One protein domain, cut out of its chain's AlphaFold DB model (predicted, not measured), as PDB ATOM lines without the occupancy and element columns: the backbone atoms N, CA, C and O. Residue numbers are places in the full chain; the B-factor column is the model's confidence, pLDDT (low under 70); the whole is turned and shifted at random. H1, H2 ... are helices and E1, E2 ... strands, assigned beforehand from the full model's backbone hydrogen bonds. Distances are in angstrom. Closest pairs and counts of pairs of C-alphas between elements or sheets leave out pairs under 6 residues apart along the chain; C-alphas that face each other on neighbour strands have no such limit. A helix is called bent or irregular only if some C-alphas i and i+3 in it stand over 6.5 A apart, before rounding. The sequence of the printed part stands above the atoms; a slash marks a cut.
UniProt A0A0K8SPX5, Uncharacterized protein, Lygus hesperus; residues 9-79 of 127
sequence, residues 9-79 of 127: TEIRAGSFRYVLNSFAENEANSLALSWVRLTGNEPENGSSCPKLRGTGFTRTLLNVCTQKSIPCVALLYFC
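This is residues 9 to 79 of the 127 residues of an uncharacterized protein of Lygus hesperus (UniProt A0A0K8SPX5). A two-stranded antiparallel ribbon, E1 beside E2, runs through the middle, with H2 on one side and H3 on the other, both towards the end where E1 finishes and E2 starts, and small H1 beyond the opposite end. A long loop, residues 31 to 57, leads from H2 past E1, where residues 36 to 37 pair with it on the side away from E2, and on to H3. The printed part has 71 residues, with three named helices and two named strands in the order H1, E1, H2, H3, E2; the class is mixed, helices and strands, with under half of the residues in named elements. The whole is compact, with a radius of gyration of the C-alphas of 11.9 A and spans of 33 by 26 by 18 A.

Find C-alpha 16 at (54.325, -27.293, -28.591); from there E1, residues 16 to 20, runs 13.7 A to C-alpha 20. Its neighbour E2, residues 73 to 77, runs 13.2 A and ends at C-alpha 77, at (55.238, -23.854, -31.762). Look for H3, residues 58 to 67, from C-alpha 58 at (45.550, -17.150, -35.385), 14.3 A long. H2 is residues 25 to 30, 9.6 A long, and H1 is residues 9 to 12, 5.4 A long. H2 is neither bent nor irregular, but only just: C-alphas 26 and 29 are 6.0 A apart.

Start at the sheet, where E1 and E2 are antiparallel, with 159 degrees between their directions. C-alphas 18 and 75 face each other at 4.5 A; N 17 and O 76 are within hydrogen-bond range at 2.9 A, and N 76 and O 17 at 2.7 A. Residues 17 to 18 of E1 also pair, parallel, with residues 36 to 37. Going outward, the closest C-alphas of H3 and E2 are those of Thr 58 and Ala 74, 7.0 A apart. The closest C-alphas of E1 and H2 are those of Leu 20 and Ala 28, 7.8 A apart. H2 and H3 are apart, and H1 is apart from H2, H3 and E2. In H3 every O i to N i+4 pair is within hydrogen-bond range; in H2 0 of 2 are, beside 2 of 3 O i to N i+3 pairs, and H1 is too short for an O i to N i+4 pair.

The two C-alphas farthest apart, those of Arg 12 and Lys 68, are 34.6 A apart. The printed part has no cut. The link from H2 to H3, 27 residues, is long; the links H1 to E1, E1 to H2 and H3 to E2 are tight. The mean pLDDT of the printed part is 81.5; look for values under 70 at residues 9 to 14, 29 to 33, 43 and 45 to 46.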
ATOM      1  N   THR A   9      59.131 -18.976 -18.365       56.91
ATOM      2  CA  THR A   9      58.658 -20.304 -17.963       56.91
ATOM      3  C   THR A   9      57.934 -21.024 -19.104       56.91
ATOM      4  O   THR A   9      58.074 -22.243 -19.235       56.91
ATOM      5  N   GLU A  10      57.272 -20.289 -20.009       56.22
ATOM      6  CA  GLU A  10      56.567 -20.852 -21.167       56.22
ATOM      7  C   GLU A  10      57.518 -21.507 -22.179       56.22
ATOM      8  O   GLU A  10      57.104 -22.419 -22.896       56.22
ATOM      9  N   ILE A  11      58.793 -21.104 -22.207       57.50
ATOM     10  CA  ILE A  11      59.822 -21.632 -23.119       57.50
ATOM     11  C   ILE A  11      60.369 -22.982 -22.614       57.50
ATOM     12  O   ILE A  11      60.783 -23.829 -23.403       57.50
ATOM     13  N   ARG A  12      60.352 -23.221 -21.295       52.47
ATOM     14  CA  ARG A  12      61.001 -24.390 -20.669       52.47
ATOM     15  C   ARG A  12      60.141 -25.659 -20.661       52.47
ATOM     16  O   ARG A  12      60.692 -26.752 -20.593       52.47
ATOM     17  N   ALA A  13      58.815 -25.547 -20.764       50.78
ATOM     18  CA  ALA A  13      57.879 -26.678 -20.665       50.78
ATOM     19  C   ALA A  13      57.628 -27.430 -22.000       50.78
ATOM     20  O   ALA A  13      56.569 -28.019 -22.206       50.78
ATOM     21  N   GLY A  14      58.576 -27.384 -22.943       62.34
ATOM     22  CA  GLY A  14      58.460 -27.968 -24.289       62.34
ATOM     23  C   GLY A  14      57.925 -26.982 -25.332       62.34
ATOM     24  O   GLY A  14      57.317 -25.977 -24.977       62.34
ATOM     25  N   SER A  15      58.154 -27.252 -26.619       73.69
ATOM     26  CA  SER A  15      57.935 -26.254 -27.680       73.69
ATOM     27  C   SER A  15      56.497 -26.170 -28.206       73.69
ATOM     28  O   SER A  15      56.122 -25.136 -28.753       73.69
ATOM     29  N   PHE A  16      55.688 -27.227 -28.047       86.62
ATOM     30  CA  PHE A  16      54.325 -27.293 -28.591       86.62
ATOM     31  C   PHE A  16      53.267 -26.862 -27.572       86.62
ATOM     32  O   PHE A  16      53.228 -27.334 -26.427       86.62
ATOM     33  N   ARG A  17      52.375 -25.981 -28.014       87.38
ATOM     34  CA  ARG A  17      51.218 -25.491 -27.264       87.38
ATOM     35  C   ARG A  17      49.973 -25.579 -28.114       87.38
ATOM     36  O   ARG A  17      50.056 -25.429 -29.324       87.38
ATOM     37  N   TYR A  18      48.819 -25.734 -27.489       89.81
ATOM     38  CA  TYR A  18      47.563 -25.639 -28.221       89.81
ATOM     39  C   TYR A  18      46.521 -24.822 -27.472       89.81
ATOM     40  O   TYR A  18      46.513 -24.758 -26.243       89.81
ATOM     41  N   VAL A  19      45.635 -24.198 -28.238       91.00
ATOM     42  CA  VAL A  19      44.413 -23.554 -27.760       91.00
ATOM     43  C   VAL A  19      43.258 -24.141 -28.546       91.00
ATOM     44  O   VAL A  19      43.376 -24.384 -29.744       91.00
ATOM     45  N   LEU A  20      42.127 -24.326 -27.887       91.12
ATOM     46  CA  LEU A  20      40.893 -24.754 -28.522       91.12
ATOM     47  C   LEU A  20      39.745 -23.849 -28.117       91.12
ATOM     48  O   LEU A  20      39.776 -23.224 -27.054       91.12
ATOM     49  N   ASN A  21      38.743 -23.779 -28.982       90.88
ATOM     50  CA  ASN A  21      37.475 -23.177 -28.616       90.88
ATOM     51  C   ASN A  21      36.544 -24.201 -27.957       90.88
ATOM     52  O   ASN A  21      36.765 -25.409 -28.019       90.88
ATOM     53  N   SER A  22      35.454 -23.709 -27.371       88.06
ATOM     54  CA  SER A  22      34.456 -24.527 -26.667       88.06
ATOM     55  C   SER A  22      33.834 -25.642 -27.517       88.06
ATOM     56  O   SER A  22      33.276 -26.586 -26.971       88.06
ATOM     57  N   PHE A  23      33.915 -25.546 -28.847       90.19
ATOM     58  CA  PHE A  23      33.356 -26.529 -29.778       90.19
ATOM     59  C   PHE A  23      34.328 -27.669 -30.116       90.19
ATOM     60  O   PHE A  23      33.905 -28.668 -30.687       90.19
ATOM     61  N   ALA A  24      35.609 -27.541 -29.758       89.62
ATOM     62  CA  ALA A  24      36.656 -28.527 -30.025       89.62
ATOM     63  C   ALA A  24      37.154 -29.246 -28.755       89.62
ATOM     64  O   ALA A  24      38.219 -29.854 -28.768       89.62
ATOM     65  N   GLU A  25      36.402 -29.217 -27.649       86.44
ATOM     66  CA  GLU A  25      36.792 -29.913 -26.406       86.44
ATOM     67  C   GLU A  25      36.944 -31.430 -26.600       86.44
ATOM     68  O   GLU A  25      37.821 -32.043 -25.998       86.44
ATOM     69  N   ASN A  26      36.160 -32.040 -27.496       84.56
ATOM     70  CA  ASN A  26      36.307 -33.463 -27.825       84.56
ATOM     71  C   ASN A  26      37.671 -33.776 -28.461       84.56
ATOM     72  O   ASN A  26      38.223 -34.854 -28.235       84.56
ATOM     73  N   GLU A  27      38.246 -32.818 -29.193       80.31
ATOM     74  CA  GLU A  27      39.570 -32.952 -29.800       80.31
ATOM     75  C   GLU A  27      40.676 -32.931 -28.739       80.31
ATOM     76  O   GLU A  27      41.718 -33.550 -28.943       80.31
ATOM     77  N   ALA A  28      40.454 -32.311 -27.571       74.25
ATOM     78  CA  ALA A  28      41.437 -32.239 -26.486       74.25
ATOM     79  C   ALA A  28      41.903 -33.626 -26.009       74.25
ATOM     80  O   ALA A  28      43.070 -33.799 -25.668       74.25
ATOM     81  N   ASN A  29      41.013 -34.623 -26.039       68.75
ATOM     82  CA  ASN A  29      41.345 -35.999 -25.667       68.75
ATOM     83  C   ASN A  29      42.198 -36.704 -26.733       68.75
ATOM     84  O   ASN A  29      43.039 -37.532 -26.396       68.75
ATOM     85  N   SER A  30      42.006 -36.364 -28.014       69.81
ATOM     86  CA  SER A  30      42.849 -36.856 -29.117       69.81
ATOM     87  C   SER A  30      44.220 -36.172 -29.152       69.81
ATOM     88  O   SER A  30      45.206 -36.755 -29.592       69.81
ATOM     89  N   LEU A  31      44.291 -34.954 -28.605       66.50
ATOM     90  CA  LEU A  31      45.490 -34.133 -28.464       66.50
ATOM     91  C   LEU A  31      46.371 -34.549 -27.274       66.50
ATOM     92  O   LEU A  31      47.274 -33.800 -26.916       66.50
ATOM     93  N   ALA A  32      46.167 -35.744 -26.694       57.47
ATOM     94  CA  ALA A  32      46.960 -36.347 -25.607       57.47
ATOM     95  C   ALA A  32      48.445 -36.620 -25.952       57.47
ATOM     96  O   ALA A  32      49.167 -37.302 -25.223       57.47
ATOM     97  N   LEU A  33      48.912 -36.058 -27.062       61.94
ATOM     98  CA  LEU A  33      50.307 -35.767 -27.329       61.94
ATOM     99  C   LEU A  33      50.794 -34.813 -26.230       61.94
ATOM    100  O   LEU A  33      50.020 -34.037 -25.686       61.94
ATOM    101  N   SER A  34      52.067 -34.865 -25.858       71.44
ATOM    102  CA  SER A  34      52.684 -34.121 -24.741       71.44
ATOM    103  C   SER A  34      52.692 -32.580 -24.879       71.44
ATOM    104  O   SER A  34      53.590 -31.898 -24.384       71.44
ATOM    105  N   TRP A  35      51.722 -32.010 -25.588       85.44
ATOM    106  CA  TRP A  35      51.526 -30.596 -25.833       85.44
ATOM    107  C   TRP A  35      50.821 -29.954 -24.644       85.44
ATOM    108  O   TRP A  35      49.917 -30.523 -24.032       85.44
ATOM    109  N   VAL A  36      51.213 -28.725 -24.326       85.38
ATOM    110  CA  VAL A  36      50.629 -28.011 -23.188       85.38
ATOM    111  C   VAL A  36      49.454 -27.167 -23.669       85.38
ATOM    112  O   VAL A  36      49.596 -26.327 -24.564       85.38
ATOM    113  N   ARG A  37      48.284 -27.384 -23.062       86.81
ATOM    114  CA  ARG A  37      47.090 -26.573 -23.307       86.81
ATOM    115  C   ARG A  37      47.294 -25.180 -22.725       86.81
ATOM    116  O   ARG A  37      47.531 -25.035 -21.527       86.81
ATOM    117  N   LEU A  38      47.144 -24.155 -23.552       86.88
ATOM    118  CA  LEU A  38      47.037 -22.780 -23.085       86.88
ATOM    119  C   LEU A  38      45.579 -22.505 -22.718       86.88
ATOM    120  O   LEU A  38      44.664 -22.716 -23.517       86.88
ATOM    121  N   THR A  39      45.372 -22.048 -21.489       81.25
ATOM    122  CA  THR A  39      44.054 -21.707 -20.946       81.25
ATOM    123  C   THR A  39      44.007 -20.221 -20.607       81.25
ATOM    124  O   THR A  39      45.042 -19.587 -20.409       81.25
ATOM    125  N   GLY A  40      42.805 -19.648 -20.585       79.56
ATOM    126  CA  GLY A  40      42.589 -18.244 -20.249       79.56
ATOM    127  C   GLY A  40      41.763 -17.505 -21.292       79.56
ATOM    128  O   GLY A  40      41.681 -17.897 -22.454       79.56
ATOM    129  N   ASN A  41      41.137 -16.418 -20.852       75.31
ATOM    130  CA  ASN A  41      40.203 -15.629 -21.642       75.31
ATOM    131  C   ASN A  41      40.549 -14.151 -21.411       75.31
ATOM    132  O   ASN A  41      40.888 -13.780 -20.289       75.31
ATOM    133  N   GLU A  42      40.422 -13.299 -22.430       75.25
ATOM    134  CA  GLU A  42      40.502 -11.840 -22.252       75.25
ATOM    135  C   GLU A  42      39.118 -11.225 -22.511       75.25
ATOM    136  O   GLU A  42      38.843 -10.784 -23.635       75.25
ATOM    137  N   PRO A  43      38.231 -11.210 -21.495       66.06
ATOM    138  CA  PRO A  43      36.862 -10.720 -21.650       66.06
ATOM    139  C   PRO A  43      36.809  -9.231 -22.013       66.06
ATOM    140  O   PRO A  43      35.949  -8.841 -22.795       66.06
ATOM    141  N   GLU A  44      37.764  -8.422 -21.543       72.44
ATOM    142  CA  GLU A  44      37.872  -6.991 -21.884       72.44
ATOM    143  C   GLU A  44      38.071  -6.748 -23.389       72.44
ATOM    144  O   GLU A  44      37.615  -5.743 -23.924       72.44
ATOM    145  N   ASN A  45      38.697  -7.701 -24.087       68.06
ATOM    146  CA  ASN A  45      38.931  -7.653 -25.533       68.06
ATOM    147  C   ASN A  45      37.914  -8.494 -26.326       68.06
ATOM    148  O   ASN A  45      38.104  -8.715 -27.523       68.06
ATOM    149  N   GLY A  46      36.877  -9.029 -25.667       69.62
ATOM    150  CA  GLY A  46      35.878  -9.905 -26.287       69.62
ATOM    151  C   GLY A  46      36.450 -11.212 -26.852       69.62
ATOM    152  O   GLY A  46      35.857 -11.800 -27.755       69.62
ATOM    153  N   SER A  47      37.615 -11.662 -26.373       75.44
ATOM    154  CA  SER A  47      38.310 -12.830 -26.924       75.44
ATOM    155  C   SER A  47      38.102 -14.059 -26.050       75.44
ATOM    156  O   SER A  47      38.363 -14.036 -24.847       75.44
ATOM    157  N   SER A  48      37.729 -15.173 -26.682       74.38
ATOM    158  CA  SER A  48      37.493 -16.456 -26.010       74.38
ATOM    159  C   SER A  48      38.778 -17.229 -25.687       74.38
ATOM    160  O   SER A  48      38.712 -18.420 -25.407       74.38
ATOM    161  N   CYS A  49      39.947 -16.602 -25.811       80.06
ATOM    162  CA  CYS A  49      41.241 -17.261 -25.686       80.06
ATOM    163  C   CYS A  49      42.293 -16.314 -25.085       80.06
ATOM    164  O   CYS A  49      42.087 -15.088 -25.097       80.06
ATOM    165  N   PRO A  50      43.433 -16.844 -24.597       83.81
ATOM    166  CA  PRO A  50      44.448 -16.017 -23.969       83.81
ATOM    167  C   PRO A  50      45.154 -15.150 -25.016       83.81
ATOM    168  O   PRO A  50      44.991 -15.310 -26.232       83.81
ATOM    169  N   LYS A  51      45.956 -14.197 -24.545       83.44
ATOM    170  CA  LYS A  51      46.733 -13.326 -25.423       83.44
ATOM    171  C   LYS A  51      47.862 -14.105 -26.098       83.44
ATOM    172  O   LYS A  51      48.890 -14.383 -25.494       83.44
ATOM    173  N   LEU A  52      47.693 -14.386 -27.385       84.62
ATOM    174  CA  LEU A  52      48.665 -15.120 -28.193       84.62
ATOM    175  C   LEU A  52      49.642 -14.170 -28.910       84.62
ATOM    176  O   LEU A  52      49.377 -13.696 -30.017       84.62
ATOM    177  N   ARG A  53      50.780 -13.860 -28.280       82.38
ATOM    178  CA  ARG A  53      51.800 -12.958 -28.851       82.38
ATOM    179  C   ARG A  53      52.534 -13.625 -30.019       82.38
ATOM    180  O   ARG A  53      52.895 -14.788 -29.926       82.38
ATOM    181  N   GLY A  54      52.778 -12.884 -31.102       82.62
ATOM    182  CA  GLY A  54      53.530 -13.390 -32.262       82.62
ATOM    183  C   GLY A  54      52.782 -14.417 -33.123       82.62
ATOM    184  O   GLY A  54      53.373 -14.994 -34.020       82.62
ATOM    185  N   THR A  55      51.485 -14.631 -32.889       85.69
ATOM    186  CA  THR A  55      50.697 -15.669 -33.587       85.69
ATOM    187  C   THR A  55      49.946 -15.164 -34.823       85.69
ATOM    188  O   THR A  55      49.132 -15.883 -35.408       85.69
ATOM    189  N   GLY A  56      50.198 -13.915 -35.226       88.31
ATOM    190  CA  GLY A  56      49.537 -13.284 -36.365       88.31
ATOM    191  C   GLY A  56      48.013 -13.273 -36.215       88.31
ATOM    192  O   GLY A  56      47.478 -12.854 -35.190       88.31
ATOM    193  N   PHE A  57      47.310 -13.748 -37.245       92.44
ATOM    194  CA  PHE A  57      45.846 -13.769 -37.281       92.44
ATOM    195  C   PHE A  57      45.220 -14.982 -36.570       92.44
ATOM    196  O   PHE A  57      43.996 -15.057 -36.492       92.44
ATOM    197  N   THR A  58      46.023 -15.907 -36.029       92.31
ATOM    198  CA  THR A  58      45.550 -17.150 -35.385       92.31
ATOM    199  C   THR A  58      44.484 -16.883 -34.324       92.31
ATOM    200  O   THR A  58      43.428 -17.510 -34.330       92.31
ATOM    201  N   ARG A  59      44.711 -15.890 -33.452       90.44
ATOM    202  CA  ARG A  59      43.735 -15.469 -32.434       90.44
ATOM    203  C   ARG A  59      42.418 -14.992 -33.048       90.44
ATOM    204  O   ARG A  59      41.344 -15.356 -32.578       90.44
ATOM    205  N   THR A  60      42.503 -14.171 -34.090       91.31
ATOM    206  CA  THR A  60      41.333 -13.652 -34.801       91.31
ATOM    207  C   THR A  60      40.547 -14.788 -35.442       91.31
ATOM    208  O   THR A  60      39.330 -14.842 -35.280       91.31
ATOM    209  N   LEU A  61      41.229 -15.727 -36.106       93.56
ATOM    210  CA  LEU A  61      40.592 -16.897 -36.705       93.56
ATOM    211  C   LEU A  61      39.890 -17.749 -35.646       93.56
ATOM    212  O   LEU A  61      38.728 -18.096 -35.830       93.56
ATOM    213  N   LEU A  62      40.557 -18.028 -34.524       92.25
ATOM    214  CA  LEU A  62      39.974 -18.804 -33.432       92.25
ATOM    215  C   LEU A  62      38.693 -18.144 -32.898       92.25
ATOM    216  O   LEU A  62      37.673 -18.817 -32.769       92.25
ATOM    217  N   ASN A  63      38.711 -16.827 -32.660       90.69
ATOM    218  CA  ASN A  63      37.526 -16.082 -32.229       90.69
ATOM    219  C   ASN A  63      36.394 -16.143 -33.275       90.69
ATOM    220  O   ASN A  63      35.237 -16.341 -32.906       90.69
ATOM    221  N   VAL A  64      36.706 -16.012 -34.572       93.56
ATOM    222  CA  VAL A  64      35.714 -16.135 -35.658       93.56
ATOM    223  C   VAL A  64      35.113 -17.541 -35.696       93.56
ATOM    224  O   VAL A  64      33.899 -17.680 -35.834       93.56
ATOM    225  N   CYS A  65      35.929 -18.584 -35.537       94.38
ATOM    226  CA  CYS A  65      35.449 -19.961 -35.452       94.38
ATOM    227  C   CYS A  65      34.528 -20.155 -34.244       94.38
ATOM    228  O   CYS A  65      33.464 -20.747 -34.393       94.38
ATOM    229  N   THR A  66      34.871 -19.596 -33.077       91.81
ATOM    230  CA  THR A  66      33.991 -19.595 -31.897       91.81
ATOM    231  C   THR A  66      32.655 -18.911 -32.189       91.81
ATOM    232  O   THR A  66      31.609 -19.480 -31.906       91.81
ATOM    233  N   GLN A  67      32.663 -17.721 -32.797       92.12
ATOM    234  CA  GLN A  67      31.435 -16.987 -33.140       92.12
ATOM    235  C   GLN A  67      30.554 -17.734 -34.148       92.12
ATOM    236  O   GLN A  67      29.333 -17.605 -34.115       92.12
ATOM    237  N   LYS A  68      31.168 -18.510 -35.046       95.19
ATOM    238  CA  LYS A  68      30.474 -19.320 -36.054       95.19
ATOM    239  C   LYS A  68      30.165 -20.747 -35.595       95.19
ATOM    240  O   LYS A  68      29.688 -21.535 -36.405       95.19
ATOM    241  N   SER A  69      30.440 -21.087 -34.336       94.25
ATOM    242  CA  SER A  69      30.256 -22.438 -33.790       94.25
ATOM    243  C   SER A  69      31.002 -23.533 -34.565       94.25
ATOM    244  O   SER A  69      30.524 -24.657 -34.691       94.25
ATOM    245  N   ILE A  70      32.177 -23.204 -35.107       94.94
ATOM    246  CA  ILE A  70      33.042 -24.134 -35.838       94.94
ATOM    247  C   ILE A  70      34.108 -24.658 -34.864       94.94
ATOM    248  O   ILE A  70      34.849 -23.838 -34.311       94.94
ATOM    249  N   PRO A  71      34.231 -25.984 -34.649       92.81
ATOM    250  CA  PRO A  71      35.329 -26.563 -33.876       92.81
ATOM    251  C   PRO A  71      36.683 -26.117 -34.428       92.81
ATOM    252  O   PRO A  71      36.946 -26.239 -35.624       92.81
ATOM    253  N   CYS A  72      37.538 -25.560 -33.571       92.81
ATOM    254  CA  CYS A  72      38.838 -25.058 -33.989       92.81
ATOM    255  C   CYS A  72      39.901 -25.302 -32.918       92.81
ATOM    256  O   CYS A  72      39.720 -24.959 -31.747       92.81
ATOM    257  N   VAL A  73      41.024 -25.863 -33.366       91.94
ATOM    258  CA  VAL A  73      42.241 -26.073 -32.586       91.94
ATOM    259  C   VAL A  73      43.358 -25.275 -33.248       91.94
ATOM    260  O   VAL A  73      43.621 -25.426 -34.440       91.94
ATOM    261  N   ALA A  74      44.024 -24.431 -32.471       91.50
ATOM    262  CA  ALA A  74      45.221 -23.716 -32.875       91.50
ATOM    263  C   ALA A  74      46.442 -24.378 -32.228       91.50
ATOM    264  O   ALA A  74      46.606 -24.305 -31.010       91.50
ATOM    265  N   LEU A  75      47.291 -25.006 -33.043       89.94
ATOM    266  CA  LEU A  75      48.597 -25.514 -32.627       89.94
ATOM    267  C   LEU A  75      49.645 -24.409 -32.782       89.94
ATOM    268  O   LEU A  75      49.716 -23.734 -33.807       89.94
ATOM    269  N   LEU A  76      50.460 -24.235 -31.756       88.81
ATOM    270  CA  LEU A  76      51.493 -23.220 -31.652       88.81
ATOM    271  C   LEU A  76      52.823 -23.908 -31.368       88.81
ATOM    272  O   LEU A  76      52.893 -24.869 -30.596       88.81
ATOM    273  N   TYR A  77      53.880 -23.388 -31.974       87.12
ATOM    274  CA  TYR A  77      55.238 -23.854 -31.762       87.12
ATOM    275  C   TYR A  77      56.152 -22.660 -31.557       87.12
ATOM    276  O   TYR A  77      56.165 -21.733 -32.367       87.12
ATOM    277  N   PHE A  78      56.891 -22.668 -30.453       82.69
ATOM    278  CA  PHE A  78      57.895 -21.648 -30.194       82.69
ATOM    279  C   PHE A  78      59.187 -22.014 -30.921       82.69
ATOM    280  O   PHE A  78      59.865 -22.966 -30.536       82.69
ATOM    281  N   CYS A  79      59.520 -21.241 -31.950       80.31
ATOM    282  CA  CYS A  79      60.786 -21.323 -32.667       80.31
ATOM    283  C   CYS A  79      61.644 -20.075 -32.411       80.31
ATOM    284  O   CYS A  79      61.136 -18.984 -32.136       80.31
TER     285      CYS A  79